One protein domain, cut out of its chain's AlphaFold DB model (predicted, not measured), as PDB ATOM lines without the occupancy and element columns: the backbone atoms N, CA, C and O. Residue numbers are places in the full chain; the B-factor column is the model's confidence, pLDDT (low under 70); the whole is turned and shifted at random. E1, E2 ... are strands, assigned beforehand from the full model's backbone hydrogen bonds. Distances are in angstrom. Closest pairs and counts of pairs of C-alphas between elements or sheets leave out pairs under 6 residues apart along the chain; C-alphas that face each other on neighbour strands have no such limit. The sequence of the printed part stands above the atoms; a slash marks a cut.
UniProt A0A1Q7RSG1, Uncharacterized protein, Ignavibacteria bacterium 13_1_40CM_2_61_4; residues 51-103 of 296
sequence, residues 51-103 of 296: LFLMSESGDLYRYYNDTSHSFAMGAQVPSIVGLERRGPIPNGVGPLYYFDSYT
ATOM      1  N   LEU A  51       9.565 -17.402 -41.737       82.06
ATOM      2  CA  LEU A  51      10.014 -18.125 -40.557       82.06
ATOM      3  C   LEU A  51       8.841 -18.329 -39.596       82.06
ATOM      4  O   LEU A  51       8.071 -17.403 -39.315       82.06
ATOM      5  N   PHE A  52       8.733 -19.545 -39.082       85.56
ATOM      6  CA  PHE A  52       7.764 -19.958 -38.082       85.56
ATOM      7  C   PHE A  52       8.481 -20.559 -36.875       85.56
ATOM      8  O   PHE A  52       9.619 -21.025 -36.964       85.56
ATOM      9  N   LEU A  53       7.798 -20.543 -35.737       86.50
ATOM     10  CA  LEU A  53       8.090 -21.409 -34.606       86.50
ATOM     11  C   LEU A  53       7.103 -22.569 -34.641       86.50
ATOM     12  O   LEU A  53       5.914 -22.342 -34.852       86.50
ATOM     13  N   MET A  54       7.588 -23.780 -34.417       89.38
ATOM     14  CA  MET A  54       6.779 -24.991 -34.352       89.38
ATOM     15  C   MET A  54       6.748 -25.507 -32.913       89.38
ATOM     16  O   MET A  54       7.805 -25.592 -32.289       89.38
ATOM     17  N   SER A  55       5.571 -25.824 -32.376       89.25
ATOM     18  CA  SER A  55       5.441 -26.541 -31.097       89.25
ATOM     19  C   SER A  55       5.688 -28.042 -31.267       89.25
ATOM     20  O   SER A  55       5.701 -28.559 -32.384       89.25
ATOM     21  N   GLU A  56       5.816 -28.775 -30.159       88.94
ATOM     22  CA  GLU A  56       5.880 -30.247 -30.185       88.94
ATOM     23  C   GLU A  56       4.626 -30.893 -30.803       88.94
ATOM     24  O   GLU A  56       4.718 -31.951 -31.420       88.94
ATOM     25  N   SER A  57       3.461 -30.241 -30.690       88.38
ATOM     26  CA  SER A  57       2.210 -30.658 -31.343       88.38
ATOM     27  C   SER A  57       2.183 -30.405 -32.856       88.38
ATOM     28  O   SER A  57       1.273 -30.887 -33.529       88.38
ATOM     29  N   GLY A  58       3.158 -29.670 -33.402       87.75
ATOM     30  CA  GLY A  58       3.209 -29.286 -34.813       87.75
ATOM     31  C   GLY A  58       2.467 -27.988 -35.154       87.75
ATOM     32  O   GLY A  58       2.358 -27.652 -36.332       87.75
ATOM     33  N   ASP A  59       1.983 -27.238 -34.158       87.69
ATOM     34  CA  ASP A  59       1.345 -25.939 -34.386       87.69
ATOM     35  C   ASP A  59       2.384 -24.894 -34.791       87.69
ATOM     36  O   ASP A  59       3.489 -24.847 -34.246       87.69
ATOM     37  N   LEU A  60       2.010 -24.025 -35.728       86.00
ATOM     38  CA  LEU A  60       2.909 -23.032 -36.304       86.00
ATOM     39  C   LEU A  60       2.546 -21.620 -35.872       86.00
ATOM     40  O   LEU A  60       1.419 -21.155 -36.036       86.00
ATOM     41  N   TYR A  61       3.558 -20.899 -35.410       82.12
ATOM     42  CA  TYR A  61       3.462 -19.518 -34.968       82.12
ATOM     43  C   TYR A  61       4.369 -18.672 -35.846       82.12
ATOM     44  O   TYR A  61       5.580 -18.888 -35.876       82.12
ATOM     45  N   ARG A  62       3.809 -17.710 -36.587       80.56
ATOM     46  CA  ARG A  62       4.619 -16.830 -37.438       80.56
ATOM     47  C   ARG A  62       5.644 -16.096 -36.575       80.56
ATOM     48  O   ARG A  62       5.284 -15.469 -35.578       80.56
ATOM     49  N   TYR A  63       6.908 -16.178 -36.972       77.00
ATOM     50  CA  TYR A  63       8.008 -15.518 -36.288       77.00
ATOM     51  C   TYR A  63       8.538 -14.375 -37.144       77.00
ATOM     52  O   TYR A  63       9.002 -14.585 -38.266       77.00
ATOM     53  N   TYR A  64       8.428 -13.165 -36.608       72.31
ATOM     54  CA  TYR A  64       8.994 -11.962 -37.196       72.31
ATOM     55  C   TYR A  64      10.338 -11.716 -36.517       72.31
ATOM     56  O   TYR A  64      10.457 -11.853 -35.301       72.31
ATOM     57  N   ASN A  65      11.371 -11.465 -37.308       66.00
ATOM     58  CA  ASN A  65      12.697 -11.160 -36.802       66.00
ATOM     59  C   ASN A  65      13.419 -10.315 -37.847       66.00
ATOM     60  O   ASN A  65      13.451 -10.688 -39.023       66.00
ATOM     61  N   ASP A  66      14.003  -9.208 -37.408       56.50
ATOM     62  CA  ASP A  66      14.826  -8.317 -38.223       56.50
ATOM     63  C   ASP A  66      16.241  -8.881 -38.448       56.50
ATOM     64  O   ASP A  66      16.925  -8.537 -39.421       56.50
ATOM     65  N   THR A  67      16.688  -9.790 -37.574       53.56
ATOM     66  CA  THR A  67      18.034 -10.337 -37.647       53.56
ATOM     67  C   THR A  67      18.126 -11.471 -38.665       53.56
ATOM     68  O   THR A  67      17.465 -12.509 -38.598       53.56
ATOM     69  N   SER A  68      19.057 -11.298 -39.599       48.41
ATOM     70  CA  SER A  68      19.471 -12.271 -40.616       48.41
ATOM     71  C   SER A  68      20.220 -13.488 -40.040       48.41
ATOM     72  O   SER A  68      20.941 -14.174 -40.764       48.41
ATOM     73  N   HIS A  69      20.068 -13.786 -38.745       53.59
ATOM     74  CA  HIS A  69      20.604 -15.011 -38.172       53.59
ATOM     75  C   HIS A  69      19.844 -16.209 -38.750       53.59
ATOM     76  O   HIS A  69      18.628 -16.368 -38.593       53.59
ATOM     77  N   SER A  70      20.585 -17.055 -39.464       58.78
ATOM     78  CA  SER A  70      20.112 -18.367 -39.881       58.78
ATOM     79  C   SER A  70      20.057 -19.251 -38.641       58.78
ATOM     80  O   SER A  70      21.073 -19.780 -38.193       58.78
ATOM     81  N   PHE A  71      18.880 -19.355 -38.031       73.06
ATOM     82  CA  PHE A  71      18.640 -20.397 -37.047       73.06
ATOM     83  C   PHE A  71      18.623 -21.742 -37.764       73.06
ATOM     84  O   PHE A  71      17.997 -21.876 -38.817       73.06
ATOM     85  N   ALA A  72      19.313 -22.737 -37.207       81.25
ATOM     86  CA  ALA A  72      19.235 -24.085 -37.743       81.25
ATOM     87  C   ALA A  72      17.783 -24.575 -37.647       81.25
ATOM     88  O   ALA A  72      17.172 -24.517 -36.578       81.25
ATOM     89  N   MET A  73      17.233 -25.043 -38.768       85.25
ATOM     90  CA  MET A  73      15.904 -25.646 -38.795       85.25
ATOM     91  C   MET A  73      15.841 -26.790 -37.774       85.25
ATOM     92  O   MET A  73      16.740 -27.629 -37.721       85.25
ATOM     93  N   GLY A  74      14.797 -26.802 -36.948       85.56
ATOM     94  CA  GLY A  74      14.620 -27.778 -35.873       85.56
ATOM     95  C   GLY A  74      15.408 -27.478 -34.595       85.56
ATOM     96  O   GLY A  74      15.258 -28.209 -33.620       85.56
ATOM     97  N   ALA A  75      16.214 -26.414 -34.541       88.69
ATOM     98  CA  ALA A  75      16.815 -25.987 -33.283       88.69
ATOM     99  C   ALA A  75      15.737 -25.453 -32.332       88.69
ATOM    100  O   ALA A  75      14.856 -24.687 -32.735       88.69
ATOM    101  N   GLN A  76      15.832 -25.841 -31.062       88.69
ATOM    102  CA  GLN A  76      14.948 -25.344 -30.017       88.69
ATOM    103  C   GLN A  76      15.181 -23.845 -29.793       88.69
ATOM    104  O   GLN A  76      16.318 -23.373 -29.737       88.69
ATOM    105  N   VAL A  77      14.092 -23.100 -29.640       85.81
ATOM    106  CA  VAL A  77      14.085 -21.678 -29.306       85.81
ATOM    107  C   VAL A  77      14.504 -21.530 -27.835       85.81
ATOM    108  O   VAL A  77      13.769 -21.989 -26.957       85.81
ATOM    109  N   PRO A  78      15.654 -20.896 -27.529       80.38
ATOM    110  CA  PRO A  78      16.194 -20.869 -26.165       80.38
ATOM    111  C   PRO A  78      15.333 -20.081 -25.176       80.38
ATOM    112  O   PRO A  78      15.267 -20.410 -23.996       80.38
ATOM    113  N   SER A  79      14.684 -19.018 -25.655       74.81
ATOM    114  CA  SER A  79      13.772 -18.208 -24.861       74.81
ATOM    115  C   SER A  79      12.683 -17.627 -25.739       74.81
ATOM    116  O   SER A  79      12.905 -17.212 -26.875       74.81
ATOM    117  N   ILE A  80      11.490 -17.586 -25.166       70.12
ATOM    118  CA  ILE A  80      10.321 -16.970 -25.767       70.12
ATOM    119  C   ILE A  80      10.179 -15.481 -25.406       70.12
ATOM    120  O   ILE A  80       9.331 -14.788 -25.967       70.12
ATOM    121  N   VAL A  81      11.001 -14.991 -24.474       63.38
ATOM    122  CA  VAL A  81      11.031 -13.594 -24.024       63.38
ATOM    123  C   VAL A  81      11.670 -12.721 -25.105       63.38
ATOM    124  O   VAL A  81      12.743 -13.048 -25.602       63.38
ATOM    125  N   GLY A  82      11.026 -11.606 -25.457       53.88
ATOM    126  CA  GLY A  82      11.588 -10.618 -26.386       53.88
ATOM    127  C   GLY A  82      11.559 -11.009 -27.865       53.88
ATOM    128  O   GLY A  82      12.015 -10.230 -28.694       53.88
ATOM    129  N   LEU A  83      11.001 -12.170 -28.228       61.69
ATOM    130  CA  LEU A  83      10.684 -12.437 -29.629       61.69
ATOM    131  C   LEU A  83       9.656 -11.400 -30.098       61.69
ATOM    132  O   LEU A  83       8.627 -11.228 -29.435       61.69
ATOM    133  N   GLU A  84       9.912 -10.750 -31.236       54.81
ATOM    134  CA  GLU A  84       8.923  -9.888 -31.879       54.81
ATOM    135  C   GLU A  84       7.681 -10.718 -32.199       54.81
ATOM    136  O   GLU A  84       7.643 -11.574 -33.088       54.81
ATOM    137  N   ARG A  85       6.655 -10.512 -31.381       60.81
ATOM    138  CA  ARG A  85       5.430 -11.294 -31.387       60.81
ATOM    139  C   ARG A  85       4.267 -10.347 -31.396       60.81
ATOM    140  O   ARG A  85       4.190  -9.414 -30.603       60.81
ATOM    141  N   ARG A  86       3.328 -10.630 -32.284       56.84
ATOM    142  CA  ARG A  86       2.138  -9.805 -32.479       56.84
ATOM    143  C   ARG A  86       0.904 -10.525 -31.954       56.84
ATOM    144  O   ARG A  86      -0.096 -10.631 -32.654       56.84
ATOM    145  N   GLY A  87       1.021 -11.058 -30.733       58.34
ATOM    146  CA  GLY A  87      -0.023 -11.785 -30.007       58.34
ATOM    147  C   GLY A  87       0.536 -12.665 -28.875       58.34
ATOM    148  O   GLY A  87       1.737 -12.952 -28.863       58.34
ATOM    149  N   PRO A  88      -0.305 -13.089 -27.911       59.91
ATOM    150  CA  PRO A  88       0.099 -14.050 -26.892       59.91
ATOM    151  C   PRO A  88       0.328 -15.421 -27.536       59.91
ATOM    152  O   PRO A  88      -0.465 -15.870 -28.361       59.91
ATOM    153  N   ILE A  89       1.392 -16.110 -27.130       63.19
ATOM    154  CA  ILE A  89       1.449 -17.558 -27.320       63.19
ATOM    155  C   ILE A  89       0.537 -18.166 -26.250       63.19
ATOM    156  O   ILE A  89       0.649 -17.750 -25.092       63.19
ATOM    157  N   PRO A  90      -0.367 -19.100 -26.596       66.50
ATOM    158  CA  PRO A  90      -1.167 -19.788 -25.594       66.50
ATOM    159  C   PRO A  90      -0.274 -20.328 -24.471       66.50
ATOM    160  O   PRO A  90       0.800 -20.880 -24.724       66.50
ATOM    161  N   ASN A  91      -0.693 -20.152 -23.218       63.28
ATOM    162  CA  ASN A  91       0.029 -20.740 -22.095       63.28
ATOM    163  C   ASN A  91       0.140 -22.259 -22.303       63.28
ATOM    164  O   ASN A  91      -0.851 -22.909 -22.627       63.28
ATOM    165  N   GLY A  92       1.334 -22.818 -22.088       68.44
ATOM    166  CA  GLY A  92       1.539 -24.270 -22.092       68.44
ATOM    167  C   GLY A  92       1.842 -24.923 -23.447       68.44
ATOM    168  O   GLY A  92       1.784 -26.142 -23.522       68.44
ATOM    169  N   VAL A  93       2.226 -24.178 -24.491       74.88
ATOM    170  CA  VAL A  93       2.653 -24.756 -25.795       74.88
ATOM    171  C   VAL A  93       3.948 -25.588 -25.760       74.88
ATOM    172  O   VAL A  93       4.353 -26.124 -26.788       74.88
ATOM    173  N   GLY A  94       4.609 -25.686 -24.603       81.12
ATOM    174  CA  GLY A  94       5.870 -26.411 -24.463       81.12
ATOM    175  C   GLY A  94       7.040 -25.740 -25.200       81.12
ATOM    176  O   GLY A  94       7.003 -24.533 -25.474       81.12
ATOM    177  N   PRO A  95       8.117 -26.496 -25.471       87.44
ATOM    178  CA  PRO A  95       9.226 -26.049 -26.300       87.44
ATOM    179  C   PRO A  95       8.771 -25.629 -27.702       87.44
ATOM    180  O   PRO A  95       7.857 -26.207 -28.286       87.44
ATOM    181  N   LEU A  96       9.458 -24.634 -28.257       88.25
ATOM    182  CA  LEU A  96       9.278 -24.193 -29.636       88.25
ATOM    183  C   LEU A  96      10.559 -24.442 -30.426       88.25
ATOM    184  O   LEU A  96      11.650 -24.371 -29.863       88.25
ATOM    185  N   TYR A  97      10.430 -24.663 -31.729       89.69
ATOM    186  CA  TYR A  97      11.538 -24.954 -32.637       89.69
ATOM    187  C   TYR A  97      11.485 -24.049 -33.864       89.69
ATOM    188  O   TYR A  97      10.402 -23.744 -34.360       89.69
ATOM    189  N   TYR A  98      12.635 -23.621 -34.379       88.19
ATOM    190  CA  TYR A  98      12.678 -22.832 -35.612       88.19
ATOM    191  C   TYR A  98      12.271 -23.676 -36.822       88.19
ATOM    192  O   TYR A  98      12.787 -24.777 -37.025       88.19
ATOM    193  N   PHE A  99      11.380 -23.138 -37.653       88.19
ATOM    194  CA  PHE A  99      10.852 -23.821 -38.826       88.19
ATOM    195  C   PHE A  99      10.762 -22.872 -40.025       88.19
ATOM    196  O   PHE A  99      10.009 -21.900 -40.014       88.19
ATOM    197  N   ASP A 100      11.535 -23.149 -41.073       85.56
ATOM    198  CA  ASP A 100      11.723 -22.265 -42.230       85.56
ATOM    199  C   ASP A 100      11.431 -22.971 -43.566       85.56
ATOM    200  O   ASP A 100      11.983 -22.609 -44.601       85.56
ATOM    201  N   SER A 101      10.562 -23.986 -43.566       85.94
ATOM    202  CA  SER A 101      10.184 -24.733 -44.781       85.94
ATOM    203  C   SER A 101       8.877 -24.251 -45.430       85.94
ATOM    204  O   SER A 101       8.292 -24.972 -46.234       85.94
ATOM    205  N   TYR A 102       8.406 -23.042 -45.101       86.81
ATOM    206  CA  TYR A 102       7.190 -22.464 -45.680       86.81
ATOM    207  C   TYR A 102       7.492 -21.367 -46.706       86.81
ATOM    208  O   TYR A 102       8.385 -20.533 -46.534       86.81
ATOM    209  N   THR A 103       6.680 -21.364 -47.758       90.94
ATOM    210  CA  THR A 103       6.524 -20.286 -48.739       90.94
ATOM    211  C   THR A 103       5.039 -20.179 -49.098       90.94
ATOM    212  O   THR A 103       4.268 -21.099 -48.800       90.94
TER     213      THR A 103
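This is residues 51 to 103 of the 296 residues of an uncharacterized protein of Ignavibacteria bacterium 13_1_40CM_2_61_4 (UniProt A0A1Q7RSG1). There is little regular structure here: a small three-stranded sheet, with one long winding loop, residues 63 to 95, that leaves E2 and comes back into E3. The printed part has 53 residues, 11 of them in named elements, with strands E1, E2 and E3 along the chain and no named helix; the class is all strand. The sheet's order is E2, E1, E3, antiparallel; the whole is compact, radius of gyration of the C-alphas 10.4 A, spanning 28 by 22 by 20 A.

Find C-alpha 52 at (7.764, -19.958, -38.082); from there E1, residues 52 to 55, runs 9.9 A. E2 is residues 60 to 62, 6.5 A. E3, residues 96 to 99, runs 9.3 A to C-alpha 99 at (10.852, -23.821, -38.826).

Look first at the hairpin E1 and E2, at 149 degrees, where N 53 and O 61 are 2.8 A apart, within hydrogen-bond range. Beside E1, E3 is antiparallel at 140 degrees, with N 52 and O 99 within range at 2.8 A. Edge strands E2 and E3 are only just apart, closest 8.4 A.

The farthest C-alphas, of Ser 68 and Gly 92, are 28.4 A apart. The printed part has no cut; the link E2 to E3 is long. Residues 65 to 70 and 81 to 92 have pLDDT under 70.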